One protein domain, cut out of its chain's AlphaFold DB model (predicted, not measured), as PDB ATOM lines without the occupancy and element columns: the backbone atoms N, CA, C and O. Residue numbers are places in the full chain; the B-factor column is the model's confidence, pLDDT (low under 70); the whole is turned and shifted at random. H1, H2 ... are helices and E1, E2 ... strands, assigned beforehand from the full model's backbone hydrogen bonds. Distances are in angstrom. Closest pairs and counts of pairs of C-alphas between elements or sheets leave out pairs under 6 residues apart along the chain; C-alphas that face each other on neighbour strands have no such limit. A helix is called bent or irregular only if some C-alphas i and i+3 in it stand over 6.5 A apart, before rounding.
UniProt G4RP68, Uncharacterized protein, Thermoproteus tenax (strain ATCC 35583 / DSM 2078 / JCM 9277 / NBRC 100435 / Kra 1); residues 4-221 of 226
ATOM      1  N   TYR A   4     134.074 145.003 170.159       97.31
ATOM      2  CA  TYR A   4     134.692 146.124 170.851       97.31
ATOM      3  C   TYR A   4     133.580 147.084 171.282       97.31
ATOM      4  O   TYR A   4     132.708 147.390 170.479       97.31
ATOM      5  N   ALA A   5     133.575 147.536 172.534       96.69
ATOM      6  CA  ALA A   5     132.631 148.550 173.005       96.69
ATOM      7  C   ALA A   5     133.290 149.931 172.945       96.69
ATOM      8  O   ALA A   5     134.209 150.193 173.727       96.69
ATOM      9  N   ASP A   6     132.830 150.805 172.046       93.50
ATOM     10  CA  ASP A   6     133.345 152.174 171.918       93.50
ATOM     11  C   ASP A   6     132.694 153.111 172.945       93.50
ATOM     12  O   ASP A   6     131.855 153.959 172.651       93.50
ATOM     13  N   HIS A   7     133.039 152.884 174.209       93.81
ATOM     14  CA  HIS A   7     132.532 153.613 175.365       93.81
ATOM     15  C   HIS A   7     133.660 153.764 176.397       93.81
ATOM     16  O   HIS A   7     134.516 152.880 176.465       93.81
ATOM     17  N   PRO A   8     133.682 154.820 177.237       92.44
ATOM     18  CA  PRO A   8     134.718 154.990 178.264       92.44
ATOM     19  C   PRO A   8     134.893 153.781 179.198       92.44
ATOM     20  O   PRO A   8     136.014 153.412 179.524       92.44
ATOM     21  N   ASP A   9     133.787 153.128 179.566       93.06
ATOM     22  CA  ASP A   9     133.779 151.891 180.372       93.06
ATOM     23  C   ASP A   9     133.914 150.600 179.538       93.06
ATOM     24  O   ASP A   9     133.661 149.500 180.038       93.06
ATOM     25  N   GLY A  10     134.165 150.744 178.239       93.69
ATOM     26  CA  GLY A  10     134.190 149.678 177.247       93.69
ATOM     27  C   GLY A  10     135.597 149.163 176.951       93.69
ATOM     28  O   GLY A  10     136.486 149.175 177.802       93.69
ATOM     29  N   GLY A  11     135.791 148.672 175.728       94.94
ATOM     30  CA  GLY A  11     137.044 148.076 175.270       94.94
ATOM     31  C   GLY A  11     136.859 146.750 174.535       94.94
ATOM     32  O   GLY A  11     135.779 146.427 174.039       94.94
ATOM     33  N   ALA A  12     137.946 145.984 174.437       96.62
ATOM     34  CA  ALA A  12     137.978 144.716 173.716       96.62
ATOM     35  C   ALA A  12     137.131 143.637 174.408       96.62
ATOM     36  O   ALA A  12     137.285 143.390 175.601       96.62
ATOM     37  N   ILE A  13     136.297 142.946 173.632       97.25
ATOM     38  CA  ILE A  13     135.479 141.812 174.074       97.25
ATOM     39  C   ILE A  13     135.990 140.562 173.360       97.25
ATOM     40  O   ILE A  13     135.818 140.394 172.148       97.25
ATOM     41  N   VAL A  14     136.672 139.682 174.095       96.62
ATOM     42  CA  VAL A  14     137.406 138.548 173.499       96.62
ATOM     43  C   VAL A  14     136.656 137.219 173.539       96.62
ATOM     44  O   VAL A  14     136.979 136.334 172.746       96.62
ATOM     45  N   ASP A  15     135.637 137.100 174.391       96.75
ATOM     46  CA  ASP A  15     134.855 135.881 174.602       96.75
ATOM     47  C   ASP A  15     133.346 136.163 174.757       96.75
ATOM     48  O   ASP A  15     132.907 137.311 174.863       96.75
ATOM     49  N   ILE A  16     132.544 135.093 174.707       97.44
ATOM     50  CA  ILE A  16     131.075 135.166 174.738       97.44
ATOM     51  C   ILE A  16     130.577 135.688 176.090       97.44
ATOM     52  O   ILE A  16     129.638 136.476 176.118       97.44
ATOM     53  N   SER A  17     131.214 135.313 177.202       97.19
ATOM     54  CA  SER A  17     130.802 135.742 178.544       97.19
ATOM     55  C   SER A  17     131.013 137.244 178.763       97.19
ATOM     56  O   SER A  17     130.225 137.890 179.449       97.19
ATOM     57  N   GLN A  18     132.063 137.827 178.183       97.25
ATOM     58  CA  GLN A  18     132.273 139.277 178.166       97.25
ATOM     59  C   GLN A  18     131.207 139.989 177.336       97.25
ATOM     60  O   GLN A  18     130.673 141.003 177.785       97.25
ATOM     61  N   LEU A  19     130.873 139.448 176.159       98.00
ATOM     62  CA  LEU A  19     129.808 139.998 175.320       98.00
ATOM     63  C   LEU A  19     128.463 139.952 176.049       98.00
ATOM     64  O   LEU A  19     127.736 140.937 176.067       98.00
ATOM     65  N   GLU A  20     128.167 138.838 176.710       97.62
ATOM     66  CA  GLU A  20     126.953 138.661 177.497       97.62
ATOM     67  C   GLU A  20     126.817 139.713 178.611       97.62
ATOM     68  O   GLU A  20     125.764 140.336 178.729       97.62
ATOM     69  N   ARG A  21     127.891 139.988 179.364       96.75
ATOM     70  CA  ARG A  21     127.906 141.069 180.369       96.75
ATOM     71  C   ARG A  21     127.753 142.459 179.753       96.75
ATOM     72  O   ARG A  21     127.161 143.342 180.367       96.75
ATOM     73  N   ALA A  22     128.293 142.679 178.554       97.19
ATOM     74  CA  ALA A  22     128.122 143.945 177.848       97.19
ATOM     75  C   ALA A  22     126.661 144.163 177.421       97.19
ATOM     76  O   ALA A  22     126.178 145.289 177.498       97.19
ATOM     77  N   LEU A  23     125.940 143.096 177.050       97.12
ATOM     78  CA  LEU A  23     124.508 143.162 176.730       97.12
ATOM     79  C   LEU A  23     123.645 143.556 177.935       97.12
ATOM     80  O   LEU A  23     122.582 144.132 177.758       97.12
ATOM     81  N   GLU A  24     124.093 143.289 179.159       94.31
ATOM     82  CA  GLU A  24     123.363 143.653 180.384       94.31
ATOM     83  C   GLU A  24     123.501 145.144 180.748       94.31
ATOM     84  O   GLU A  24     122.806 145.648 181.629       94.31
ATOM     85  N   ARG A  25     124.391 145.874 180.060       96.44
ATOM     86  CA  ARG A  25     124.619 147.310 180.244       96.44
ATOM     87  C   ARG A  25     124.261 148.051 178.960       96.44
ATOM     88  O   ARG A  25     125.068 148.097 178.038       96.44
ATOM     89  N   SER A  26     123.113 148.728 178.926       95.50
ATOM     90  CA  SER A  26     122.604 149.404 177.716       95.50
ATOM     91  C   SER A  26     123.617 150.311 177.022       95.50
ATOM     92  O   SER A  26     123.720 150.291 175.801       95.50
ATOM     93  N   ALA A  27     124.403 151.081 177.783       95.44
ATOM     94  CA  ALA A  27     125.428 151.958 177.216       95.44
ATOM     95  C   ALA A  27     126.537 151.178 176.484       95.44
ATOM     96  O   ALA A  27     127.016 151.616 175.439       95.44
ATOM     97  N   LEU A  28     126.918 150.005 176.998       97.00
ATOM     98  CA  LEU A  28     127.873 149.130 176.322       97.00
ATOM     99  C   LEU A  28     127.222 148.446 175.126       97.00
ATOM    100  O   LEU A  28     127.798 148.483 174.048       97.00
ATOM    101  N   PHE A  29     126.013 147.897 175.280       98.12
ATOM    102  CA  PHE A  29     125.272 147.281 174.179       98.12
ATOM    103  C   PHE A  29     125.140 148.220 172.973       98.12
ATOM    104  O   PHE A  29     125.494 147.842 171.861       98.12
ATOM    105  N   LEU A  30     124.696 149.460 173.188       97.00
ATOM    106  CA  LEU A  30     124.494 150.437 172.114       97.00
ATOM    107  C   LEU A  30     125.799 150.932 171.467       97.00
ATOM    108  O   LEU A  30     125.745 151.497 170.376       97.00
ATOM    109  N   SER A  31     126.954 150.719 172.104       96.38
ATOM    110  CA  SER A  31     128.279 151.119 171.604       96.38
ATOM    111  C   SER A  31     129.097 149.954 171.039       96.38
ATOM    112  O   SER A  31     130.260 150.138 170.676       96.38
ATOM    113  N   LEU A  32     128.517 148.753 170.932       97.81
ATOM    114  CA  LEU A  32     129.238 147.609 170.376       97.81
ATOM    115  C   LEU A  32     129.521 147.799 168.884       97.81
ATOM    116  O   LEU A  32     128.629 148.130 168.101       97.81
ATOM    117  N   VAL A  33     130.755 147.476 168.519       97.12
ATOM    118  CA  VAL A  33     131.229 147.118 167.185       97.12
ATOM    119  C   VAL A  33     131.438 145.606 167.206       97.12
ATOM    120  O   VAL A  33     132.277 145.100 167.953       97.12
ATOM    121  N   VAL A  34     130.636 144.866 166.446       96.81
ATOM    122  CA  VAL A  34     130.612 143.395 166.481       96.81
ATOM    123  C   VAL A  34     131.346 142.852 165.261       96.81
ATOM    124  O   VAL A  34     130.976 143.159 164.134       96.81
ATOM    125  N   PHE A  35     132.381 142.039 165.483       95.00
ATOM    126  CA  PHE A  35     133.209 141.467 164.410       95.00
ATOM    127  C   PHE A  35     132.783 140.057 164.014       95.00
ATOM    128  O   PHE A  35     133.144 139.578 162.942       95.00
ATOM    129  N   ARG A  36     132.080 139.365 164.912       94.88
ATOM    130  CA  ARG A  36     131.635 137.989 164.717       94.88
ATOM    131  C   ARG A  36     130.271 137.795 165.350       94.88
ATOM    132  O   ARG A  36     130.076 138.166 166.508       94.88
ATOM    133  N   GLU A  37     129.373 137.163 164.612       96.19
ATOM    134  CA  GLU A  37     128.076 136.751 165.114       96.19
ATOM    135  C   GLU A  37     128.206 135.756 166.272       96.19
ATOM    136  O   GLU A  37     129.103 134.911 166.338       96.19
ATOM    137  N   VAL A  38     127.273 135.860 167.208       97.50
ATOM    138  CA  VAL A  38     127.103 134.961 168.342       97.50
ATOM    139  C   VAL A  38     125.609 134.634 168.449       97.50
ATOM    140  O   VAL A  38     124.924 135.164 169.325       97.50
ATOM    141  N   PRO A  39     125.074 133.757 167.572       96.50
ATOM    142  CA  PRO A  39     123.635 133.495 167.491       96.50
ATOM    143  C   PRO A  39     123.017 133.002 168.806       96.50
ATOM    144  O   PRO A  39     121.844 133.245 169.066       96.50
ATOM    145  N   SER A  40     123.810 132.368 169.680       97.31
ATOM    146  CA  SER A  40     123.376 131.956 171.022       97.31
ATOM    147  C   SER A  40     122.979 133.124 171.936       97.31
ATOM    148  O   SER A  40     122.330 132.896 172.949       97.31
ATOM    149  N   LEU A  41     123.362 134.361 171.605       98.25
ATOM    150  CA  LEU A  41     122.991 135.575 172.338       98.25
ATOM    151  C   LEU A  41     121.875 136.382 171.660       98.25
ATOM    152  O   LEU A  41     121.514 137.440 172.175       98.25
ATOM    153  N   MET A  42     121.303 135.897 170.550       98.25
ATOM    154  CA  MET A  42     120.238 136.587 169.811       98.25
ATOM    155  C   MET A  42     119.077 136.994 170.728       98.25
ATOM    156  O   MET A  42     118.749 138.174 170.822       98.25
ATOM    157  N   GLU A  43     118.495 136.049 171.473       98.19
ATOM    158  CA  GLU A  43     117.372 136.339 172.378       98.19
ATOM    159  C   GLU A  43     117.724 137.389 173.439       98.19
ATOM    160  O   GLU A  43     116.911 138.256 173.751       98.19
ATOM    161  N   LYS A  44     118.948 137.347 173.981       98.25
ATOM    162  CA  LYS A  44     119.402 138.316 174.987       98.25
ATOM    163  C   LYS A  44     119.575 139.710 174.377       98.25
ATOM    164  O   LYS A  44     119.127 140.679 174.982       98.25
ATOM    165  N   ALA A  45     120.154 139.814 173.180       98.38
ATOM    166  CA  ALA A  45     120.311 141.086 172.473       98.38
ATOM    167  C   ALA A  45     118.954 141.738 172.154       98.38
ATOM    168  O   ALA A  45     118.762 142.924 172.413       98.38
ATOM    169  N   PHE A  46     117.989 140.961 171.657       98.56
ATOM    170  CA  PHE A  46     116.645 141.468 171.371       98.56
ATOM    171  C   PHE A  46     115.843 141.793 172.635       98.56
ATOM    172  O   PHE A  46     115.090 142.763 172.639       98.56
ATOM    173  N   ARG A  47     116.041 141.051 173.732       98.06
ATOM    174  CA  ARG A  47     115.447 141.387 175.033       98.06
ATOM    175  C   ARG A  47     115.974 142.714 175.572       98.06
ATOM    176  O   ARG A  47     115.190 143.525 176.056       98.06
ATOM    177  N   GLU A  48     117.284 142.936 175.493       98.00
ATOM    178  CA  GLU A  48     117.873 144.213 175.902       98.00
ATOM    179  C   GLU A  48     117.378 145.355 175.010       98.00
ATOM    180  O   GLU A  48     117.000 146.402 175.529       98.00
ATOM    181  N   TRP A  49     117.296 145.145 173.690       98.25
ATOM    182  CA  TRP A  49     116.681 146.114 172.784       98.25
ATOM    183  C   TRP A  49     115.242 146.438 173.206       98.25
ATOM    184  O   TRP A  49     114.941 147.602 173.463       98.25
ATOM    185  N   ALA A  50     114.370 145.440 173.365       97.88
ATOM    186  CA  ALA A  50     112.983 145.659 173.775       97.88
ATOM    187  C   ALA A  50     112.866 146.458 175.088       97.88
ATOM    188  O   ALA A  50     111.919 147.217 175.264       97.88
ATOM    189  N   ARG A  51     113.843 146.333 175.996       97.25
ATOM    190  CA  ARG A  51     113.881 147.077 177.262       97.25
ATOM    191  C   ARG A  51     114.213 148.563 177.094       97.25
ATOM    192  O   ARG A  51     113.723 149.377 177.873       97.25
ATOM    193  N   ILE A  52     115.088 148.913 176.152       97.00
ATOM    194  CA  ILE A  52     115.598 150.288 175.970       97.00
ATOM    195  C   ILE A  52     114.944 151.040 174.808       97.00
ATOM    196  O   ILE A  52     115.095 152.256 174.705       97.00
ATOM    197  N   GLY A  53     114.277 150.312 173.918       95.69
ATOM    198  CA  GLY A  53     113.612 150.824 172.729       95.69
ATOM    199  C   GLY A  53     112.124 150.489 172.728       95.69
ATOM    200  O   GLY A  53     111.466 150.502 173.765       95.69
ATOM    201  N   THR A  54     111.600 150.200 171.544       97.44
ATOM    202  CA  THR A  54     110.193 149.889 171.303       97.44
ATOM    203  C   THR A  54     110.003 148.366 171.226       97.44
ATOM    204  O   THR A  54     110.432 147.768 170.233       97.44
ATOM    205  N   PRO A  55     109.342 147.722 172.214       97.88
ATOM    206  CA  PRO A  55     109.214 146.262 172.280       97.88
ATOM    207  C   PRO A  55     108.675 145.622 170.997       97.88
ATOM    208  O   PRO A  55     109.343 144.769 170.423       97.88
ATOM    209  N   ASP A  56     107.543 146.104 170.479       97.94
ATOM    210  CA  ASP A  56     106.921 145.551 169.267       97.94
ATOM    211  C   ASP A  56     107.848 145.580 168.044       97.94
ATOM    212  O   ASP A  56     107.800 144.699 167.185       97.94
ATOM    213  N   VAL A  57     108.681 146.622 167.929       98.31
ATOM    214  CA  VAL A  57     109.630 146.758 166.816       98.31
ATOM    215  C   VAL A  57     110.762 145.747 166.978       98.31
ATOM    216  O   VAL A  57     111.116 145.073 166.010       98.31
ATOM    217  N   ALA A  58     111.293 145.610 168.195       98.56
ATOM    218  CA  ALA A  58     112.318 144.623 168.510       98.56
ATOM    219  C   ALA A  58     111.811 143.192 168.258       98.56
ATOM    220  O   ALA A  58     112.496 142.406 167.612       98.56
ATOM    221  N   GLU A  59     110.593 142.864 168.691       98.62
ATOM    222  CA  GLU A  59     109.972 141.550 168.485       98.62
ATOM    223  C   GLU A  59     109.734 141.235 167.003       98.62
ATOM    224  O   GLU A  59     110.048 140.136 166.533       98.62
ATOM    225  N   ALA A  60     109.235 142.202 166.230       98.62
ATOM    226  CA  ALA A  60     109.039 142.012 164.798       98.62
ATOM    227  C   ALA A  60     110.378 141.780 164.075       98.62
ATOM    228  O   ALA A  60     110.505 140.854 163.270       98.62
ATOM    229  N   ILE A  61     111.412 142.563 164.401       98.62
ATOM    230  CA  ILE A  61     112.738 142.407 163.788       98.62
ATOM    231  C   ILE A  61     113.435 141.137 164.273       98.62
ATOM    232  O   ILE A  61     114.144 140.519 163.481       98.62
ATOM    233  N   TYR A  62     113.187 140.673 165.499       98.81
ATOM    234  CA  TYR A  62     113.625 139.356 165.964       98.81
ATOM    235  C   TYR A  62     113.084 138.254 165.046       98.81
ATOM    236  O   TYR A  62     113.854 137.428 164.548       98.81
ATOM    237  N   ALA A  63     111.781 138.279 164.751       98.69
ATOM    238  CA  ALA A  63     111.150 137.303 163.868       98.69
ATOM    239  C   ALA A  63     111.719 137.360 162.438       98.69
ATOM    240  O   ALA A  63     112.030 136.317 161.859       98.69
ATOM    241  N   TYR A  64     111.917 138.557 161.878       98.69
ATOM    242  CA  TYR A  64     112.511 138.711 160.544       98.69
ATOM    243  C   TYR A  64     113.977 138.277 160.501       98.69
ATOM    244  O   TYR A  64     114.392 137.599 159.566       98.69
ATOM    245  N   THR A  65     114.748 138.580 161.543       98.62
ATOM    246  CA  THR A  65     116.141 138.133 161.676       98.62
ATOM    247  C   THR A  65     116.208 136.610 161.756       98.62
ATOM    248  O   THR A  65     117.050 135.989 161.114       98.62
ATOM    249  N   TYR A  66     115.281 135.979 162.481       98.38
ATOM    250  CA  TYR A  66     115.196 134.523 162.538       98.38
ATOM    251  C   TYR A  66     114.871 133.921 161.163       98.38
ATOM    252  O   TYR A  66     115.538 132.982 160.727       98.38
ATOM    253  N   GLN A  67     113.894 134.484 160.443       98.56
ATOM    254  CA  GLN A  67     113.563 134.072 159.072       98.56
ATOM    255  C   GLN A  67     114.759 134.226 158.125       98.56
ATOM    256  O   GLN A  67     115.022 133.332 157.318       98.56
ATOM    257  N   TYR A  68     115.512 135.315 158.261       98.56
ATOM    258  CA  TYR A  68     116.729 135.573 157.501       98.56
ATOM    259  C   TYR A  68     117.814 134.525 157.775       98.56
ATOM    260  O   TYR A  68     118.338 133.914 156.844       98.56
ATOM    261  N   ILE A  69     118.088 134.219 159.048       98.00
ATOM    262  CA  ILE A  69     119.040 133.168 159.453       98.00
ATOM    263  C   ILE A  69     118.626 131.802 158.882       98.00
ATOM    264  O   ILE A  69     119.471 131.012 158.456       98.00
ATOM    265  N   LYS A  70     117.319 131.522 158.830       98.06
ATOM    266  CA  LYS A  70     116.757 130.313 158.209       98.06
ATOM    267  C   LYS A  70     116.696 130.367 156.680       98.06
ATOM    268  O   LYS A  70     116.266 129.388 156.078       98.06
ATOM    269  N   ARG A  71     117.155 131.460 156.060       97.81
ATOM    270  CA  ARG A  71     117.142 131.705 154.608       97.81
ATOM    271  C   ARG A  71     115.741 131.644 153.994       97.81
ATOM    272  O   ARG A  71     115.588 131.295 152.830       97.81
ATOM    273  N   ILE A  72     114.726 131.964 154.794       98.50
ATOM    274  CA  ILE A  72     113.335 132.090 154.345       98.50
ATOM    275  C   ILE A  72     113.155 133.409 153.591       98.50
ATOM    276  O   ILE A  72     112.412 133.455 152.618       98.50
ATOM    277  N   ILE A  73     113.851 134.457 154.037       98.56
ATOM    278  CA  ILE A  73     113.871 135.769 153.392       98.56
ATOM    279  C   ILE A  73     115.298 136.150 152.994       98.56
ATOM    280  O   ILE A  73     116.272 135.752 153.635       98.56
ATOM    281  N   THR A  74     115.406 136.927 151.926       98.50
ATOM    282  CA  THR A  74     116.642 137.483 151.366       98.50
ATOM    283  C   THR A  74     117.060 138.777 152.069       98.50
ATOM    284  O   THR A  74     116.278 139.376 152.809       98.50
ATOM    285  N   ASP A  75     118.274 139.261 151.780       97.88
ATOM    286  CA  ASP A  75     118.763 140.575 152.237       97.88
ATOM    287  C   ASP A  75     117.766 141.696 151.896       97.88
ATOM    288  O   ASP A  75     117.401 142.511 152.744       97.88
ATOM    289  N   ARG A  76     117.266 141.695 150.651       97.44
ATOM    290  CA  ARG A  76     116.311 142.695 150.161       97.44
ATOM    291  C   ARG A  76     114.991 142.641 150.921       97.44
ATOM    292  O   ARG A  76     114.443 143.684 151.261       97.44
ATOM    293  N   GLU A  77     114.464 141.445 151.165       98.50
ATOM    294  CA  GLU A  77     113.220 141.281 151.918       98.50
ATOM    295  C   GLU A  77     113.391 141.717 153.374       98.50
ATOM    296  O   GLU A  77     112.533 142.434 153.883       98.50
ATOM    297  N   LEU A  78     114.513 141.381 154.023       98.62
ATOM    298  CA  LEU A  78     114.818 141.862 155.372       98.62
ATOM    299  C   LEU A  78     114.888 143.397 155.421       98.62
ATOM    300  O   LEU A  78     114.285 144.004 156.307       98.62
ATOM    301  N   LEU A  79     115.555 144.034 154.452       98.50
ATOM    302  CA  LEU A  79     115.621 145.495 154.369       98.50
ATOM    303  C   LEU A  79     114.228 146.122 154.213       98.50
ATOM    304  O   LEU A  79     113.924 147.104 154.889       98.50
ATOM    305  N   LEU A  80     113.366 145.554 153.361       98.31
ATOM    306  CA  LEU A  80     111.992 146.033 153.178       98.31
ATOM    307  C   LEU A  80     111.176 145.919 154.472       98.31
ATOM    308  O   LEU A  80     110.499 146.872 154.847       98.31
ATOM    309  N   ARG A  81     111.296 144.803 155.200       98.50
ATOM    310  CA  ARG A  81     110.638 144.621 156.504       98.50
ATOM    311  C   ARG A  81     111.117 145.620 157.557       98.50
ATOM    312  O   ARG A  81     110.316 146.123 158.339       98.50
ATOM    313  N   ILE A  82     112.412 145.936 157.568       98.50
ATOM    314  CA  ILE A  82     112.962 146.990 158.429       98.50
ATOM    315  C   ILE A  82     112.399 148.355 158.016       98.50
ATOM    316  O   ILE A  82     111.980 149.122 158.880       98.50
ATOM    317  N   ALA A  83     112.333 148.648 156.714       98.31
ATOM    318  CA  ALA A  83     111.805 149.908 156.201       98.31
ATOM    319  C   ALA A  83     110.323 150.128 156.567       98.31
ATOM    320  O   ALA A  83     109.941 151.247 156.912       98.31
ATOM    321  N   GLU A  84     109.510 149.065 156.564       98.12
ATOM    322  CA  GLU A  84     108.104 149.084 157.004       98.12
ATOM    323  C   GLU A  84     107.951 149.498 158.479       98.12
ATOM    324  O   GLU A  84     106.978 150.156 158.841       98.12
ATOM    325  N   LEU A  85     108.916 149.135 159.331       98.19
ATOM    326  CA  LEU A  85     108.902 149.439 160.766       98.19
ATOM    327  C   LEU A  85     109.655 150.720 161.128       98.19
ATOM    328  O   LEU A  85     109.515 151.225 162.245       98.19
ATOM    329  N   PHE A  86     110.467 151.241 160.211       98.06
ATOM    330  CA  PHE A  86     111.446 152.278 160.509       98.06
ATOM    331  C   PHE A  86     110.808 153.553 161.064       98.06
ATOM    332  O   PHE A  86     111.325 154.130 162.013       98.06
ATOM    333  N   ASN A  87     109.647 153.962 160.545       96.44
ATOM    334  CA  ASN A  87     108.940 155.173 160.979       96.44
ATOM    335  C   ASN A  87     108.482 155.152 162.453       96.44
ATOM    336  O   ASN A  87     108.132 156.201 162.992       96.44
ATOM    337  N   ARG A  88     108.496 153.982 163.106       96.75
ATOM    338  CA  ARG A  88     108.177 153.794 164.531       96.75
ATOM    339  C   ARG A  88     109.414 153.804 165.435       96.75
ATOM    340  O   ARG A  88     109.257 153.814 166.648       96.75
ATOM    341  N   MET A  89     110.621 153.771 164.874       97.94
ATOM    342  CA  MET A  89     111.863 153.624 165.637       97.94
ATOM    343  C   MET A  89     112.297 154.929 166.296       97.94
ATOM    344  O   MET A  89     112.385 155.955 165.625       97.94
ATOM    345  N   GLY A  90     112.665 154.885 167.576       95.94
ATOM    346  CA  GLY A  90     113.449 155.932 168.230       95.94
ATOM    347  C   GLY A  90     114.955 155.797 167.964       95.94
ATOM    348  O   GLY A  90     115.425 154.830 167.367       95.94
ATOM    349  N   ALA A  91     115.747 156.758 168.446       93.19
ATOM    350  CA  ALA A  91     117.208 156.688 168.332       93.19
ATOM    351  C   ALA A  91     117.821 155.424 168.989       93.19
ATOM    352  O   ALA A  91     118.695 154.811 168.369       93.19
ATOM    353  N   PRO A  92     117.360 154.965 170.176       95.94
ATOM    354  CA  PRO A  92     117.827 153.701 170.747       95.94
ATOM    355  C   PRO A  92     117.511 152.492 169.864       95.94
ATOM    356  O   PRO A  92     118.359 151.612 169.748       95.94
ATOM    357  N   ASP A  93     116.346 152.467 169.202       98.38
ATOM    358  CA  ASP A  93     115.954 151.372 168.306       98.38
ATOM    359  C   ASP A  93     116.915 151.244 167.127       98.38
ATOM    360  O   ASP A  93     117.387 150.153 166.826       98.38
ATOM    361  N   VAL A  94     117.257 152.369 166.492       97.88
ATOM    362  CA  VAL A  94     118.190 152.404 165.358       97.88
ATOM    363  C   VAL A  94     119.550 151.822 165.739       97.88
ATOM    364  O   VAL A  94     120.098 151.003 164.997       97.88
ATOM    365  N   LEU A  95     120.088 152.225 166.894       97.81
ATOM    366  CA  LEU A  95     121.382 151.754 167.382       97.81
ATOM    367  C   LEU A  95     121.323 150.280 167.795       97.81
ATOM    368  O   LEU A  95     122.180 149.502 167.367       97.81
ATOM    369  N   ALA A  96     120.318 149.902 168.588       98.44
ATOM    370  CA  ALA A  96     120.113 148.543 169.079       98.44
ATOM    371  C   ALA A  96     119.893 147.553 167.934       98.44
ATOM    372  O   ALA A  96     120.475 146.470 167.955       98.44
ATOM    373  N   MET A  97     119.140 147.945 166.902       98.62
ATOM    374  CA  MET A  97     118.907 147.142 165.705       98.62
ATOM    375  C   MET A  97     120.214 146.714 165.045       98.62
ATOM    376  O   MET A  97     120.380 145.530 164.766       98.62
ATOM    377  N   GLN A  98     121.165 147.636 164.835       98.44
ATOM    378  CA  GLN A  98     122.436 147.272 164.194       98.44
ATOM    379  C   GLN A  98     123.189 146.220 165.010       98.44
ATOM    380  O   GLN A  98     123.738 145.276 164.449       98.44
ATOM    381  N   ARG A  99     123.183 146.343 166.343       98.12
ATOM    382  CA  ARG A  99     123.899 145.410 167.223       98.12
ATOM    383  C   ARG A  99     123.181 144.078 167.334       98.12
ATOM    384  O   ARG A  99     123.834 143.044 167.291       98.12
ATOM    385  N   ALA A 100     121.856 144.086 167.429       98.56
ATOM    386  CA  ALA A 100     121.055 142.872 167.457       98.56
ATOM    387  C   ALA A 100     121.218 142.074 166.154       98.56
ATOM    388  O   ALA A 100     121.477 140.872 166.212       98.56
ATOM    389  N   LEU A 101     121.162 142.734 164.992       98.62
ATOM    390  CA  LEU A 101     121.431 142.107 163.695       98.62
ATOM    391  C   LEU A 101     122.861 141.548 163.627       98.62
ATOM    392  O   LEU A 101     123.045 140.387 163.257       98.62
ATOM    393  N   ALA A 102     123.860 142.319 164.063       98.25
ATOM    394  CA  ALA A 102     125.255 141.898 163.975       98.25
ATOM    395  C   ALA A 102     125.577 140.729 164.916       98.25
ATOM    396  O   ALA A 102     126.243 139.777 164.517       98.25
ATOM    397  N   ILE A 103     125.048 140.742 166.142       98.50
ATOM    398  CA  ILE A 103     125.173 139.618 167.082       98.50
ATOM    399  C   ILE A 103     124.473 138.378 166.529       98.50
ATOM    400  O   ILE A 103     124.992 137.276 166.663       98.50
ATOM    401  N   SER A 104     123.309 138.528 165.905       98.31
ATOM    402  CA  SER A 104     122.486 137.377 165.516       98.31
ATOM    403  C   SER A 104     122.933 136.736 164.206       98.31
ATOM    404  O   SER A 104     122.925 135.514 164.086       98.31
ATOM    405  N   ALA A 105     123.300 137.557 163.222       97.69
ATOM    406  CA  ALA A 105     123.510 137.138 161.840       97.69
ATOM    407  C   ALA A 105     124.777 137.731 161.197       97.69
ATOM    408  O   ALA A 105     125.020 137.498 160.015       97.69
ATOM    409  N   GLY A 106     125.579 138.497 161.945       96.94
ATOM    410  CA  GLY A 106     126.846 139.044 161.448       96.94
ATOM    411  C   GLY A 106     126.656 140.134 160.397       96.94
ATOM    412  O   GLY A 106     127.555 140.375 159.597       96.94
ATOM    413  N   ILE A 107     125.476 140.757 160.366       97.56
ATOM    414  CA  ILE A 107     125.094 141.791 159.403       97.56
ATOM    415  C   ILE A 107     124.566 143.032 160.115       97.56
ATOM    416  O   ILE A 107     124.035 142.958 161.218       97.56
ATOM    417  N   THR A 108     124.642 144.168 159.445       98.38
ATOM    418  CA  THR A 108     123.890 145.382 159.775       98.38
ATOM    419  C   THR A 108     123.013 145.776 158.590       98.38
ATOM    420  O   THR A 108     123.010 145.107 157.553       98.38
ATOM    421  N   THR A 109     122.271 146.881 158.708       98.19
ATOM    422  CA  THR A 109     121.505 147.418 157.569       98.19
ATOM    423  C   THR A 109     122.391 147.696 156.343       98.19
ATOM    424  O   THR A 109     121.959 147.455 155.216       98.19
ATOM    425  N   CYS A 110     123.654 148.067 156.565       97.06
ATOM    426  CA  CYS A 110     124.671 148.346 155.548       97.06
ATOM    427  C   CYS A 110     124.923 147.145 154.654       97.06
ATOM    428  O   CYS A 110     124.927 147.270 153.429       97.06
ATOM    429  N   ASP A 111     125.051 145.970 155.265       97.50
ATOM    430  CA  ASP A 111     125.368 144.732 154.560       97.50
ATOM    431  C   ASP A 111     124.195 144.179 153.744       97.50
ATOM    432  O   ASP A 111     124.421 143.331 152.883       97.50
ATOM    433  N   ILE A 112     122.973 144.662 154.001       97.38
ATOM    434  CA  ILE A 112     121.743 144.286 153.284       97.38
ATOM    435  C   ILE A 112     121.222 145.406 152.365       97.38
ATOM    436  O   ILE A 112     120.096 145.336 151.875       97.38
ATOM    437  N   GLY A 113     122.038 146.435 152.102       96.75
ATOM    438  CA  GLY A 113     121.759 147.476 151.105       96.75
ATOM    439  C   GLY A 113     121.071 148.742 151.629       96.75
ATOM    440  O   GLY A 113     120.624 149.561 150.824       96.75
ATOM    441  N   GLY A 114     120.999 148.937 152.948       97.44
ATOM    442  CA  GLY A 114     120.496 150.162 153.578       97.44
ATOM    443  C   GLY A 114     121.570 150.890 154.384       97.44
ATOM    444  O   GLY A 114     122.465 150.267 154.921       97.44
ATOM    445  N   LEU A 115     121.498 152.207 154.507       97.31
ATOM    446  CA  LEU A 115     122.359 152.991 155.400       97.31
ATOM    447  C   LEU A 115     121.477 153.945 156.199       97.31
ATOM    448  O   LEU A 115     120.487 154.445 155.667       97.31
ATOM    449  N   ILE A 116     121.794 154.190 157.470       97.88
ATOM    450  CA  ILE A 116     120.964 155.062 158.304       97.88
ATOM    451  C   ILE A 116     121.666 156.391 158.517       97.88
ATOM    452  O   ILE A 116     122.757 156.454 159.073       97.88
ATOM    453  N   PHE A 117     121.005 157.457 158.091       95.62
ATOM    454  CA  PHE A 117     121.438 158.836 158.243       95.62
ATOM    455  C   PHE A 117     120.680 159.485 159.392       95.62
ATOM    456  O   PHE A 117     119.471 159.675 159.296       95.62
ATOM    457  N   VAL A 118     121.376 159.821 160.477       92.69
ATOM    458  CA  VAL A 118     120.795 160.470 161.663       92.69
ATOM    459  C   VAL A 118     121.131 161.951 161.640       92.69
ATOM    460  O   VAL A 118     122.302 162.322 161.573       92.69
ATOM    461  N   GLU A 119     120.122 162.816 161.713       87.12
ATOM    462  CA  GLU A 119     120.339 164.260 161.758       87.12
ATOM    463  C   GLU A 119     121.196 164.639 162.968       87.12
ATOM    464  O   GLU A 119     120.870 164.309 164.110       87.12
ATOM    465  N   ASN A 120     122.278 165.387 162.741       70.19
ATOM    466  CA  ASN A 120     123.116 165.851 163.838       70.19
ATOM    467  C   ASN A 120     122.383 166.941 164.653       70.19
ATOM    468  O   ASN A 120     122.189 168.050 164.144       70.19
ATOM    469  N   PRO A 121     122.037 166.714 165.935       56.81
ATOM    470  CA  PRO A 121     121.309 167.699 166.735       56.81
ATOM    471  C   PRO A 121     122.099 168.999 166.957       56.81
ATOM    472  O   PRO A 121     121.492 170.048 167.158       56.81
ATOM    473  N   ARG A 122     123.440 168.982 166.855       55.66
ATOM    474  CA  ARG A 122     124.271 170.199 166.946       55.66
ATOM    475  C   ARG A 122     124.136 171.120 165.733       55.66
ATOM    476  O   ARG A 122     124.524 172.278 165.814       55.66
ATOM    477  N   THR A 123     123.581 170.632 164.625       53.50
ATOM    478  CA  THR A 123     123.320 171.449 163.427       53.50
ATOM    479  C   THR A 123     121.987 172.178 163.503       53.50
ATOM    480  O   THR A 123     121.820 173.217 162.870       53.50
ATOM    481  N   SER A 124     121.073 171.729 164.369       48.81
ATOM    482  CA  SER A 124     119.915 172.523 164.768       48.81
ATOM    483  C   SER A 124     120.289 173.469 165.914       48.81
ATOM    484  O   SER A 124     119.705 173.396 166.990       48.81
ATOM    485  N   LEU A 125     121.235 174.393 165.685       45.03
ATOM    486  CA  LEU A 125     121.479 175.540 166.585       45.03
ATOM    487  C   LEU A 125     120.198 176.374 166.821       45.03
ATOM    488  O   LEU A 125     120.115 177.126 167.785       45.03
ATOM    489  N   TYR A 126     119.182 176.186 165.968       43.81
ATOM    490  CA  TYR A 126     117.876 176.845 166.013       43.81
ATOM    491  C   TYR A 126     116.684 175.871 166.080       43.81
ATOM    492  O   TYR A 126     115.584 176.209 165.646       43.81
ATOM    493  N   SER A 127     116.885 174.648 166.589       43.06
ATOM    494  CA  SER A 127     115.815 173.662 166.861       43.06
ATOM    495  C   SER A 127     114.949 173.230 165.669       43.06
ATOM    496  O   SER A 127     113.961 172.523 165.859       43.06
ATOM    497  N   ARG A 128     115.295 173.605 164.433       47.88
ATOM    498  CA  ARG A 128     114.615 173.111 163.233       47.88
ATOM    499  C   ARG A 128     115.424 171.969 162.619       47.88
ATOM    500  O   ARG A 128     116.618 172.158 162.375       47.88
ATOM    501  N   PRO A 129     114.807 170.796 162.379       54.44
ATOM    502  CA  PRO A 129     115.330 169.828 161.425       54.44
ATOM    503  C   PRO A 129     115.693 170.564 160.143       54.44
ATOM    504  O   PRO A 129     114.980 171.487 159.743       54.44
ATOM    505  N   SER A 130     116.774 170.153 159.489       57.44
ATOM    506  CA  SER A 130     117.115 170.732 158.187       57.44
ATOM    507  C   SER A 130     115.972 170.575 157.176       57.44
ATOM    508  O   SER A 130     115.951 171.263 156.157       57.44
ATOM    509  N   GLY A 131     115.057 169.627 157.437       61.47
ATOM    510  CA  GLY A 131     113.943 169.248 156.573       61.47
ATOM    511  C   GLY A 131     114.405 168.630 155.253       61.47
ATOM    512  O   GLY A 131     113.579 168.214 154.445       61.47
ATOM    513  N   THR A 132     115.718 168.568 155.025       78.88
ATOM    514  CA  THR A 132     116.309 168.197 153.750       78.88
ATOM    515  C   THR A 132     116.545 166.702 153.758       78.88
ATOM    516  O   THR A 132     117.533 166.212 154.303       78.88
ATOM    517  N   THR A 133     115.609 165.978 153.155       86.44
ATOM    518  CA  THR A 133     115.685 164.522 153.031       86.44
ATOM    519  C   THR A 133     116.908 164.138 152.186       86.44
ATOM    520  O   THR A 133     117.086 164.715 151.109       86.44
ATOM    521  N   PRO A 134     117.758 163.198 152.643       89.19
ATOM    522  CA  PRO A 134     118.875 162.713 151.847       89.19
ATOM    523  C   PRO A 134     118.409 162.131 150.506       89.19
ATOM    524  O   PRO A 134     117.333 161.522 150.448       89.19
ATOM    525  N   PRO A 135     119.222 162.234 149.442       85.69
ATOM    526  CA  PRO A 135     119.007 161.447 148.235       85.69
ATOM    527  C   PRO A 135     118.876 159.957 148.580       85.69
ATOM    528  O   PRO A 135     119.537 159.462 149.489       85.69
ATOM    529  N   ASP A 136     118.014 159.250 147.851       90.75
ATOM    530  CA  ASP A 136     117.783 157.807 148.011       90.75
ATOM    531  C   ASP A 136     117.197 157.361 149.362       90.75
ATOM    532  O   ASP A 136     117.218 156.167 149.675       90.75
ATOM    533  N   ALA A 137     116.649 158.284 150.157       94.62
ATOM    534  CA  ALA A 137     115.857 157.925 151.328       94.62
ATOM    535  C   ALA A 137     114.617 157.116 150.916       94.62
ATOM    536  O   ALA A 137     113.793 157.578 150.127       94.62
ATOM    537  N   ILE A 138     114.475 155.912 151.475       95.62
ATOM    538  CA  ILE A 138     113.313 155.040 151.254       95.62
ATOM    539  C   ILE A 138     112.257 155.185 152.346       95.62
ATOM    540  O   ILE A 138     111.083 154.922 152.110       95.62
ATOM    541  N   THR A 139     112.662 155.600 153.544       96.62
ATOM    542  CA  THR A 139     111.763 155.886 154.664       96.62
ATOM    543  C   THR A 139     112.485 156.745 155.703       96.62
ATOM    544  O   THR A 139     113.706 156.923 155.657       96.62
ATOM    545  N   SER A 140     111.736 157.298 156.650       95.56
ATOM    546  CA  SER A 140     112.260 158.159 157.708       95.56
ATOM    547  C   SER A 140     111.530 157.933 159.021       95.56
ATOM    548  O   SER A 140     110.341 157.614 159.027       95.56
ATOM    549  N   SER A 141     112.220 158.188 160.127       94.81
ATOM    550  CA  SER A 141     111.627 158.267 161.454       94.81
ATOM    551  C   SER A 141     111.800 159.661 162.028       94.81
ATOM    552  O   SER A 141     112.922 160.141 162.209       94.81
ATOM    553  N   VAL A 142     110.681 160.281 162.389       91.06
ATOM    554  CA  VAL A 142     110.684 161.548 163.126       91.06
ATOM    555  C   VAL A 142     111.202 161.337 164.553       91.06
ATOM    556  O   VAL A 142     111.917 162.191 165.070       91.06
ATOM    557  N   TYR A 143     110.914 160.184 165.170       91.50
ATOM    558  CA  TYR A 143     111.326 159.872 166.543       91.50
ATOM    559  C   TYR A 143     112.836 159.648 166.667       91.50
ATOM    560  O   TYR A 143     113.448 160.092 167.636       91.50
ATOM    561  N   ALA A 144     113.451 158.995 165.678       92.06
ATOM    562  CA  ALA A 144     114.904 158.842 165.619       92.06
ATOM    563  C   ALA A 144     115.611 160.047 164.983       92.06
ATOM    564  O   ALA A 144     116.837 160.116 165.041       92.06
ATOM    565  N   ARG A 145     114.860 160.966 164.355       91.31
ATOM    566  CA  ARG A 145     115.387 162.002 163.449       91.31
ATOM    567  C   ARG A 145     116.364 161.401 162.437       91.31
ATOM    568  O   ARG A 145     117.507 161.836 162.315       91.31
ATOM    569  N   ALA A 146     115.911 160.350 161.762       94.19
ATOM    570  CA  ALA A 146     116.754 159.536 160.902       94.19
ATOM    571  C   ALA A 146     116.071 159.178 159.582       94.19
ATOM    572  O   ALA A 146     114.845 159.093 159.497       94.19
ATOM    573  N   HIS A 147     116.886 158.902 158.571       96.12
ATOM    574  CA  HIS A 147     116.482 158.432 157.255       96.12
ATOM    575  C   HIS A 147     117.165 157.098 156.973       96.12
ATOM    576  O   HIS A 147     118.374 156.975 157.154       96.12
ATOM    577  N   LEU A 148     116.401 156.115 156.504       97.88
ATOM    578  CA  LEU A 148     116.961 154.911 155.905       97.88
ATOM    579  C   LEU A 148     117.137 155.188 154.414       97.88
ATOM    580  O   LEU A 148     116.160 155.479 153.722       97.88
ATOM    581  N   VAL A 149     118.373 155.126 153.932       97.25
ATOM    582  CA  VAL A 149     118.746 155.425 152.546       97.25
ATOM    583  C   VAL A 149     119.267 154.178 151.845       97.25
ATOM    584  O   VAL A 149     119.772 153.261 152.493       97.25
ATOM    585  N   ILE A 150     119.167 154.134 150.518       97.25
ATOM    586  CA  ILE A 150     119.790 153.059 149.741       97.25
ATOM    587  C   ILE A 150     121.313 153.178 149.817       97.25
ATOM    588  O   ILE A 150     121.914 154.197 149.471       97.25
ATOM    589  N   ASN A 151     121.948 152.085 150.221       96.94
ATOM    590  CA  ASN A 151     123.390 151.938 150.212       96.94
ATOM    591  C   ASN A 151     123.822 151.302 148.889       96.94
ATOM    592  O   ASN A 151     123.846 150.081 148.735       96.94
ATOM    593  N   ARG A 152     124.104 152.155 147.906       89.50
ATOM    594  CA  ARG A 152     124.545 151.755 146.570       89.50
ATOM    595  C   ARG A 152     125.957 152.264 146.336       89.50
ATOM    596  O   ARG A 152     126.230 153.447 146.509       89.50
ATOM    597  N   GLY A 153     126.843 151.381 145.906       92.25
ATOM    598  CA  GLY A 153     128.193 151.762 145.531       92.25
ATOM    599  C   GLY A 153     128.955 150.611 144.899       92.25
ATOM    600  O   GLY A 153     128.569 149.452 145.031       92.25
ATOM    601  N   SER A 154     130.018 150.947 144.176       92.00
ATOM    602  CA  SER A 154     130.856 149.972 143.466       92.00
ATOM    603  C   SER A 154     132.188 149.699 144.163       92.00
ATOM    604  O   SER A 154     132.865 148.732 143.830       92.00
ATOM    605  N   ARG A 155     132.572 150.565 145.106       93.44
ATOM    606  CA  ARG A 155     133.754 150.430 145.967       93.44
ATOM    607  C   ARG A 155     133.295 150.310 147.404       93.44
ATOM    608  O   ARG A 155     132.363 151.001 147.785       93.44
ATOM    609  N   THR A 156     133.949 149.491 148.201       95.06
ATOM    610  CA  THR A 156     133.558 149.197 149.576       95.06
ATOM    611  C   THR A 156     134.377 150.012 150.572       95.06
ATOM    612  O   THR A 156     135.601 150.097 150.465       95.06
ATOM    613  N   ILE A 157     133.707 150.574 151.578       95.88
ATOM    614  CA  ILE A 157     134.322 151.071 152.813       95.88
ATOM    615  C   ILE A 157     133.749 150.292 153.998       95.88
ATOM    616  O   ILE A 157     132.541 150.091 154.073       95.88
ATOM    617  N   ILE A 158     134.603 149.851 154.920       96.19
ATOM    618  CA  ILE A 158     134.187 149.142 156.131       96.19
ATOM    619  C   ILE A 158     133.940 150.167 157.246       96.19
ATOM    620  O   ILE A 158     134.853 150.872 157.678       96.19
ATOM    621  N   ASP A 159     132.699 150.269 157.703       95.94
ATOM    622  CA  ASP A 159     132.285 151.115 158.814       95.94
ATOM    623  C   ASP A 159     132.350 150.354 160.140       95.94
ATOM    624  O   ASP A 159     131.458 149.581 160.492       95.94
ATOM    625  N   TRP A 160     133.397 150.628 160.909       94.88
ATOM    626  CA  TRP A 160     133.510 150.241 162.315       94.88
ATOM    627  C   TRP A 160     133.443 151.440 163.261       94.88
ATOM    628  O   TRP A 160     133.662 151.272 164.456       94.88
ATOM    629  N   ASP A 161     133.156 152.628 162.732       93.25
ATOM    630  CA  ASP A 161     133.104 153.896 163.454       93.25
ATOM    631  C   ASP A 161     131.685 154.181 163.941       93.25
ATOM    632  O   ASP A 161     131.419 154.267 165.136       93.25
ATOM    633  N   THR A 162     130.736 154.226 163.009       93.75
ATOM    634  CA  THR A 162     129.330 154.511 163.307       93.75
ATOM    635  C   THR A 162     128.454 153.266 163.305       93.75
ATOM    636  O   THR A 162     127.320 153.295 163.792       93.75
ATOM    637  N   PHE A 163     128.995 152.161 162.790       95.81
ATOM    638  CA  PHE A 163     128.338 150.860 162.720       95.81
ATOM    639  C   PHE A 163     126.960 150.950 162.040       95.81
ATOM    640  O   PHE A 163     125.942 150.518 162.578       95.81
ATOM    641  N   CYS A 164     126.952 151.548 160.849       95.94
ATOM    642  CA  CYS A 164     125.823 151.811 159.962       95.94
ATOM    643  C   CYS A 164     124.879 152.972 160.333       95.94
ATOM    644  O   CYS A 164     123.849 153.172 159.681       95.94
ATOM    645  N   VAL A 165     125.210 153.763 161.356       96.75
ATOM    646  CA  VAL A 165     124.377 154.884 161.830       96.75
ATOM    647  C   VAL A 165     125.133 156.202 161.686       96.75
ATOM    648  O   VAL A 165     125.699 156.738 162.634       96.75
ATOM    649  N   VAL A 166     125.146 156.733 160.468       94.19
ATOM    650  CA  VAL A 166     126.004 157.842 160.050       94.19
ATOM    651  C   VAL A 166     125.369 159.198 160.388       94.19
ATOM    652  O   VAL A 166     124.212 159.443 160.034       94.19
ATOM    653  N   PRO A 167     126.113 160.131 161.008       91.31
ATOM    654  CA  PRO A 167     125.666 161.511 161.160       91.31
ATOM    655  C   PRO A 167     125.428 162.184 159.805       91.31
ATOM    656  O   PRO A 167     126.307 162.186 158.943       91.31
ATOM    657  N   TYR A 168     124.259 162.801 159.645       89.94
ATOM    658  CA  TYR A 168     123.837 163.466 158.419       89.94
ATOM    659  C   TYR A 168     123.847 164.988 158.549       89.94
ATOM    660  O   TYR A 168     123.299 165.569 159.491       89.94
ATOM    661  N   LEU A 169     124.461 165.616 157.548       86.25
ATOM    662  CA  LEU A 169     124.562 167.055 157.357       86.25
ATOM    663  C   LEU A 169     124.274 167.407 155.887       86.25
ATOM    664  O   LEU A 169     125.032 167.004 155.005       86.25
ATOM    665  N   PRO A 170     123.233 168.196 155.583       78.62
ATOM    666  CA  PRO A 170     122.845 168.512 154.203       78.62
ATOM    667  C   PRO A 170     123.677 169.637 153.566       78.62
ATOM    668  O   PRO A 170     123.395 170.042 152.444       78.62
ATOM    669  N   THR A 171     124.680 170.177 154.268       75.56
ATOM    670  CA  THR A 171     125.419 171.389 153.869       75.56
ATOM    671  C   THR A 171     126.247 171.219 152.594       75.56
ATOM    672  O   THR A 171     126.716 172.213 152.050       75.56
ATOM    673  N   GLY A 172     126.467 169.982 152.132       66.06
ATOM    674  CA  GLY A 172     127.290 169.661 150.959       66.06
ATOM    675  C   GLY A 172     128.789 169.936 151.136       66.06
ATOM    676  O   GLY A 172     129.582 169.509 150.303       66.06
ATOM    677  N   ASP A 173     129.186 170.605 152.221       76.25
ATOM    678  CA  ASP A 173     130.569 170.952 152.522       76.25
ATOM    679  C   ASP A 173     131.342 169.716 153.041       76.25
ATOM    680  O   ASP A 173     131.064 169.210 154.136       76.25
ATOM    681  N   PRO A 174     132.337 169.216 152.277       70.94
ATOM    682  CA  PRO A 174     133.056 167.984 152.593       70.94
ATOM    683  C   PRO A 174     133.909 168.059 153.867       70.94
ATOM    684  O   PRO A 174     134.350 167.006 154.343       70.94
ATOM    685  N   TYR A 175     134.160 169.263 154.398       73.88
ATOM    686  CA  TYR A 175     134.957 169.491 155.606       73.88
ATOM    687  C   TYR A 175     134.139 169.417 156.897       73.88
ATOM    688  O   TYR A 175     134.718 169.273 157.973       73.88
ATOM    689  N   VAL A 176     132.809 169.486 156.805       80.75
ATOM    690  CA  VAL A 176     131.911 169.427 157.971       80.75
ATOM    691  C   VAL A 176     131.059 168.163 158.015       80.75
ATOM    692  O   VAL A 176     130.618 167.782 159.099       80.75
ATOM    693  N   ILE A 177     130.824 167.498 156.877       85.25
ATOM    694  CA  ILE A 177     130.079 166.231 156.840       85.25
ATOM    695  C   ILE A 177     130.912 165.060 157.376       85.25
ATOM    696  O   ILE A 177     132.140 165.034 157.264       85.25
ATOM    697  N   HIS A 178     130.229 164.053 157.924       88.88
ATOM    698  CA  HIS A 178     130.884 162.838 158.403       88.88
ATOM    699  C   HIS A 178     131.643 162.135 157.259       88.88
ATOM    700  O   HIS A 178     131.104 162.052 156.148       88.88
ATOM    701  N   PRO A 179     132.845 161.566 157.489       90.75
ATOM    702  CA  PRO A 179     133.597 160.868 156.446       90.75
ATOM    703  C   PRO A 179     132.782 159.797 155.707       90.75
ATOM    704  O   PRO A 179     132.816 159.751 154.482       90.75
ATOM    705  N   LEU A 180     131.975 159.001 156.417       92.12
ATOM    706  CA  LEU A 180     131.093 158.003 155.786       92.12
ATOM    707  C   LEU A 180     130.011 158.620 154.897       92.12
ATOM    708  O   LEU A 180     129.748 158.088 153.824       92.12
ATOM    709  N   GLN A 181     129.422 159.754 155.294       91.75
ATOM    710  CA  GLN A 181     128.445 160.452 154.455       91.75
ATOM    711  C   GLN A 181     129.108 160.929 153.157       91.75
ATOM    712  O   GLN A 181     128.563 160.748 152.070       91.75
ATOM    713  N   ARG A 182     130.319 161.495 153.253       90.69
ATOM    714  CA  ARG A 182     131.101 161.922 152.085       90.69
ATOM    715  C   ARG A 182     131.400 160.759 151.140       90.69
ATOM    716  O   ARG A 182     131.283 160.918 149.930       90.69
ATOM    717  N   LEU A 183     131.796 159.609 151.686       92.12
ATOM    718  CA  LEU A 183     132.137 158.425 150.898       92.12
ATOM    719  C   LEU A 183     130.912 157.797 150.235       92.12
ATOM    720  O   LEU A 183     130.974 157.480 149.049       92.12
ATOM    721  N   HIS A 184     129.792 157.691 150.950       92.81
ATOM    722  CA  HIS A 184     128.521 157.253 150.367       92.81
ATOM    723  C   HIS A 184     128.103 158.164 149.202       92.81
ATOM    724  O   HIS A 184     127.883 157.674 148.095       92.81
ATOM    725  N   ASN A 185     128.153 159.489 149.387       91.00
ATOM    726  CA  ASN A 185     127.885 160.460 148.318       91.00
ATOM    727  C   ASN A 185     128.847 160.324 147.118       91.00
ATOM    728  O   ASN A 185     128.479 160.649 145.992       91.00
ATOM    729  N   ALA A 186     130.072 159.841 147.344       90.44
ATOM    730  CA  ALA A 186     131.071 159.569 146.308       90.44
ATOM    731  C   ALA A 186     130.929 158.172 145.657       90.44
ATOM    732  O   ALA A 186     131.816 157.744 144.910       90.44
ATOM    733  N   GLY A 187     129.839 157.447 145.939       92.38
ATOM    734  CA  GLY A 187     129.518 156.150 145.342       92.38
ATOM    735  C   GLY A 187     130.202 154.951 146.004       92.38
ATOM    736  O   GLY A 187     130.361 153.910 145.357       92.38
ATOM    737  N   TYR A 188     130.640 155.080 147.261       94.50
ATOM    738  CA  TYR A 188     131.089 153.932 148.048       94.50
ATOM    739  C   TYR A 188     129.897 153.203 148.678       94.50
ATOM    740  O   TYR A 188     128.998 153.815 149.248       94.50
ATOM    741  N   PHE A 189     129.940 151.878 148.614       96.25
ATOM    742  CA  PHE A 189     129.118 150.973 149.391       96.25
ATOM    743  C   PHE A 189     129.700 150.879 150.803       96.25
ATOM    744  O   PHE A 189     130.853 150.484 150.986       96.25
ATOM    745  N   VAL A 190     128.916 151.259 151.805       96.69
ATOM    746  CA  VAL A 190     129.319 151.142 153.211       96.69
ATOM    747  C   VAL A 190     129.000 149.728 153.689       96.69
ATOM    748  O   VAL A 190     127.858 149.308 153.618       96.69
ATOM    749  N   ALA A 191     129.970 148.972 154.174       96.94
ATOM    750  CA  ALA A 191     129.760 147.633 154.722       96.94
ATOM    751  C   ALA A 191     130.151 147.607 156.197       96.94
ATOM    752  O   ALA A 191     130.941 148.436 156.634       96.94
ATOM    753  N   THR A 192     129.663 146.632 156.962       96.31
ATOM    754  CA  THR A 192     130.247 146.341 158.289       96.31
ATOM    755  C   THR A 192     130.952 144.989 158.325       96.31
ATOM    756  O   THR A 192     131.804 144.754 159.186       96.31
ATOM    757  N   ARG A 193     130.690 144.137 157.325       92.69
ATOM    758  CA  ARG A 193     131.445 142.912 157.059       92.69
ATOM    759  C   ARG A 193     132.696 143.175 156.228       92.69
ATOM    760  O   ARG A 193     132.688 143.948 155.274       92.69
ATOM    761  N   GLY A 194     133.748 142.428 156.543       88.94
ATOM    762  CA  GLY A 194     134.990 142.402 155.778       88.94
ATOM    763  C   GLY A 194     136.224 142.407 156.672       88.94
ATOM    764  O   GLY A 194     136.135 142.549 157.890       88.94
ATOM    765  N   ILE A 195     137.388 142.238 156.046       87.62
ATOM    766  CA  ILE A 195     138.689 142.364 156.704       87.62
ATOM    767  C   ILE A 195     139.348 143.621 156.133       87.62
ATOM    768  O   ILE A 195     139.754 143.599 154.965       87.62
ATOM    769  N   PRO A 196     139.426 144.722 156.896       89.62
ATOM    770  CA  PRO A 196     139.986 145.954 156.379       89.62
ATOM    771  C   PRO A 196     141.487 145.856 156.192       89.62
ATOM    772  O   PRO A 196     142.200 145.218 156.964       89.62
ATOM    773  N   ARG A 197     141.961 146.534 155.149       89.75
ATOM    774  CA  ARG A 197     143.382 146.559 154.781       89.75
ATOM    775  C   ARG A 197     144.156 147.664 155.495       89.75
ATOM    776  O   ARG A 197     145.348 147.523 155.741       89.75
ATOM    777  N   CYS A 198     143.477 148.766 155.792       92.62
ATOM    778  CA  CYS A 198     144.044 149.980 156.360       92.62
ATOM    779  C   CYS A 198     142.947 150.824 157.023       92.62
ATOM    780  O   CYS A 198     141.756 150.579 156.815       92.62
ATOM    781  N   VAL A 199     143.350 151.823 157.806       93.31
ATOM    782  CA  VAL A 199     142.469 152.846 158.380       93.31
ATOM    783  C   VAL A 199     142.504 154.088 157.501       93.31
ATOM    784  O   VAL A 199     143.565 154.661 157.252       93.31
ATOM    785  N   ALA A 200     141.331 154.513 157.047       91.00
ATOM    786  CA  ALA A 200     141.147 155.758 156.327       91.00
ATOM    787  C   ALA A 200     141.259 156.938 157.305       91.00
ATOM    788  O   ALA A 200     140.493 157.030 158.264       91.00
ATOM    789  N   SER A 201     142.208 157.842 157.069       71.94
ATOM    790  CA  SER A 201     142.389 159.061 157.868       71.94
ATOM    791  C   SER A 201     141.758 160.302 157.221       71.94
ATOM    792  O   SER A 201     141.399 161.238 157.933       71.94
ATOM    793  N   ASP A 202     141.577 160.298 155.895       65.12
ATOM    794  CA  ASP A 202     141.154 161.443 155.083       65.12
ATOM    795  C   ASP A 202     141.046 161.063 153.588       65.12
ATOM    796  O   ASP A 202     141.675 160.119 153.118       65.12
ATOM    797  N   GLY A 203     140.218 161.782 152.817       66.88
ATOM    798  CA  GLY A 203     140.142 161.630 151.352       66.88
ATOM    799  C   GLY A 203     139.207 160.533 150.814       66.88
ATOM    800  O   GLY A 203     138.174 160.230 151.417       66.88
ATOM    801  N   SER A 204     139.546 160.023 149.618       74.56
ATOM    802  CA  SER A 204     138.902 158.892 148.924       74.56
ATOM    803  C   SER A 204     139.760 157.638 149.131       74.56
ATOM    804  O   SER A 204     140.717 157.439 148.384       74.56
ATOM    805  N   PRO A 205     139.478 156.823 150.157       87.44
ATOM    806  CA  PRO A 205     140.332 155.718 150.546       87.44
ATOM    807  C   PRO A 205     140.291 154.588 149.517       87.44
ATOM    808  O   PRO A 205     139.404 154.513 148.655       87.44
ATOM    809  N   THR A 206     141.261 153.688 149.634       89.62
ATOM    810  CA  THR A 206     141.313 152.467 148.834       89.62
ATOM    811  C   THR A 206     140.106 151.573 149.116       89.62
ATOM    812  O   THR A 206     139.512 151.592 150.196       89.62
ATOM    813  N   ASP A 207     139.722 150.790 148.112       92.06
ATOM    814  CA  ASP A 207     138.648 149.809 148.241       92.06
ATOM    815  C   ASP A 207     138.986 148.775 149.335       92.06
ATOM    816  O   ASP A 207     140.067 148.173 149.333       92.06
ATOM    817  N   GLY A 208     138.068 148.600 150.289       92.50
ATOM    818  CA  GLY A 208     138.248 147.754 151.470       92.50
ATOM    819  C   GLY A 208     138.998 148.411 152.638       92.50
ATOM    820  O   GLY A 208     139.426 147.707 153.556       92.50
ATOM    821  N   ALA A 209     139.191 149.732 152.629       94.94
ATOM    822  CA  ALA A 209     139.630 150.470 153.814       94.94
ATOM    823  C   ALA A 209     138.558 150.459 154.920       94.94
ATOM    824  O   ALA A 209     137.378 150.247 154.641       94.94
ATOM    825  N   ALA A 210     138.954 150.727 156.167       94.69
ATOM    826  CA  ALA A 210     138.027 150.946 157.276       94.69
ATOM    827  C   ALA A 210     138.066 152.379 157.801       94.69
ATOM    828  O   ALA A 210     139.127 152.992 157.898       94.69
ATOM    829  N   LEU A 211     136.911 152.867 158.240       94.19
ATOM    830  CA  LEU A 211     136.823 153.914 159.254       94.19
ATOM    831  C   LEU A 211     136.576 153.227 160.597       94.19
ATOM    832  O   LEU A 211     135.711 152.359 160.695       94.19
ATOM    833  N   ALA A 212     137.371 153.567 161.609       93.25
ATOM    834  CA  ALA A 212     137.312 152.926 162.917       93.25
ATOM    835  C   ALA A 212     137.701 153.907 164.038       93.25
ATOM    836  O   ALA A 212     138.562 154.770 163.814       93.25
ATOM    837  N   PRO A 213     137.175 153.728 165.265       91.50
ATOM    838  CA  PRO A 213     137.591 154.498 166.423       91.50
ATOM    839  C   PRO A 213     139.091 154.334 166.652       91.50
ATOM    840  O   PRO A 213     139.646 153.243 166.496       91.50
ATOM    841  N   ARG A 214     139.767 155.405 167.079       88.62
ATOM    842  CA  ARG A 214     141.232 155.407 167.262       88.62
ATOM    843  C   ARG A 214     141.719 154.272 168.168       88.62
ATOM    844  O   ARG A 214     142.754 153.668 167.889       88.62
ATOM    845  N   GLY A 215     140.979 153.990 169.243       89.62
ATOM    846  CA  GLY A 215     141.283 152.894 170.165       89.62
ATOM    847  C   GLY A 215     141.252 151.535 169.469       89.62
ATOM    848  O   GLY A 215     142.198 150.757 169.600       89.62
ATOM    849  N   LEU A 216     140.221 151.293 168.657       93.06
ATOM    850  CA  LEU A 216     140.066 150.063 167.887       93.06
ATOM    851  C   LEU A 216     141.127 149.931 166.786       93.06
ATOM    852  O   LEU A 216     141.767 148.888 166.678       93.06
ATOM    853  N   ALA A 217     141.360 150.989 166.006       92.44
ATOM    854  CA  ALA A 217     142.383 151.021 164.960       92.44
ATOM    855  C   ALA A 217     143.774 150.656 165.507       92.44
ATOM    856  O   ALA A 217     144.471 149.812 164.941       92.44
ATOM    857  N   LYS A 218     144.147 151.245 166.654       91.88
ATOM    858  CA  LYS A 218     145.405 150.947 167.348       91.88
ATOM    859  C   LYS A 218     145.450 149.510 167.862       91.88
ATOM    860  O   LYS A 218     146.472 148.851 167.703       91.88
ATOM    861  N   LEU A 219     144.363 149.029 168.470       93.31
ATOM    862  CA  LEU A 219     144.262 147.662 168.989       93.31
ATOM    863  C   LEU A 219     144.449 146.614 167.883       93.31
ATOM    864  O   LEU A 219     145.069 145.580 168.116       93.31
ATOM    865  N   LEU A 220     143.923 146.889 166.691       91.81
ATOM    866  CA  LEU A 220     144.011 146.005 165.531       91.81
ATOM    867  C   LEU A 220     145.299 146.178 164.715       91.81
ATOM    868  O   LEU A 220     145.515 145.423 163.772       91.81
ATOM    869  N   GLY A 221     146.150 147.153 165.054       93.12
ATOM    870  CA  GLY A 221     147.397 147.409 164.332       93.12
ATOM    871  C   GLY A 221     147.187 147.800 162.867       93.12
ATOM    872  O   GLY A 221     148.038 147.501 162.032       93.12
TER     873      GLY A 221
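What this domain is: This is residues 4 to 221 of the 226 residues of an uncharacterized protein of Thermoproteus tenax (strain ATCC 35583 / DSM 2078 / JCM 9277 / NBRC 100435 / Kra 1) (UniProt G4RP68). Six helices, H1 to H6, form a block beside a part built of two sheets, and H5 and H6 cover one face of the larger sheet, E4 E5 E3 E7. The short H7 packs on both that sheet and a small one, E8 E6 E9, while H8 lies near E1. The printed part has 218 residues with eight named helices and nine named strands, in the order E1 H1 H2 E2 H3 H4 H5 H6 E3 E4 E5 E6 E7 H7 E8 E9 H8, class mixed. The larger sheet is mixed, the smaller all parallel; the whole is compact and rounded, with a radius of gyration of the C-alphas of 16.4 A and spans of 43 by 39 by 34 A.

How they stand to each other: E1, residues 11 to 13, and E2, residues 32 to 34, pair with no named strand. H1, residues 16 to 23, touches H3, residues 39 to 52, at a shallow tilt of 12 degrees, closest C-alphas Leu 23 and Ala 45, 6.3 A. H2, residues 26 to 30, touches H6, residues 91 to 105, closest C-alphas Leu 30 and Ala 96, 5.7 A. H3, H4, residues 55 to 69, and H6 form a bundle, helices side by side; H3 and H6 run opposite ways at 9 degrees, closest C-alphas Pro 39 and Ser 104, 4.5 A. H4 and H5, residues 75 to 86, are a helical hairpin, closest C-alphas Tyr 64 and Leu 78, 6.5 A. H5 and H6 are on the same face of the only just strongly twisted sheet of E4, residues 137 to 141, E5, residues 146 to 150, E3, residues 114 to 119, and E7, residues 165 to 168: two layers, helices on one face of a sheet. E4 and E5 are an antiparallel hairpin, N 138 to O 148 2.8 A; E5 and E3 are antiparallel, N 117 to O 147 2.8 A; E3 and E7 are parallel, N 118 to O 166 2.9 A. H7, residues 179 to 185, is on both sheets, at a height of 8.4 A over that of E8, residues 188 to 191, E6, residues 155 to 159, and E9, residues 209 to 211. There N 157 to O 189 is 2.9 A and N 158 to O 209 2.8 A. H8, residues 214 to 219, is near E1. Every O i to N i+4 pair is within hydrogen-bond range in H1, H2, H4, H5, H7 and H8, but 8 of 10 in H3 and 10 of 11 in H6.

Where its parts are: E1 begins at C-alpha 11 (137.044, 148.076, 175.270), and H8 ends at C-alpha 219 (144.262, 147.662, 168.989). H3 spans 20.5 A and is irregular, C-alphas 40 and 43 being 7.6 A apart; H4 spans 20.8 A, H6 21.5 A, H5 16.1 A and E3 16.3 A.

The domain as a whole: The C-alphas farthest apart, of Lys 70 and Tyr 126, are 47.2 A apart. The printed part has no cut; the links E3 to E4 and E8 to E9 are long. The pLDDT is under 70 at residues 121 to 131, 172 and 202 to 203.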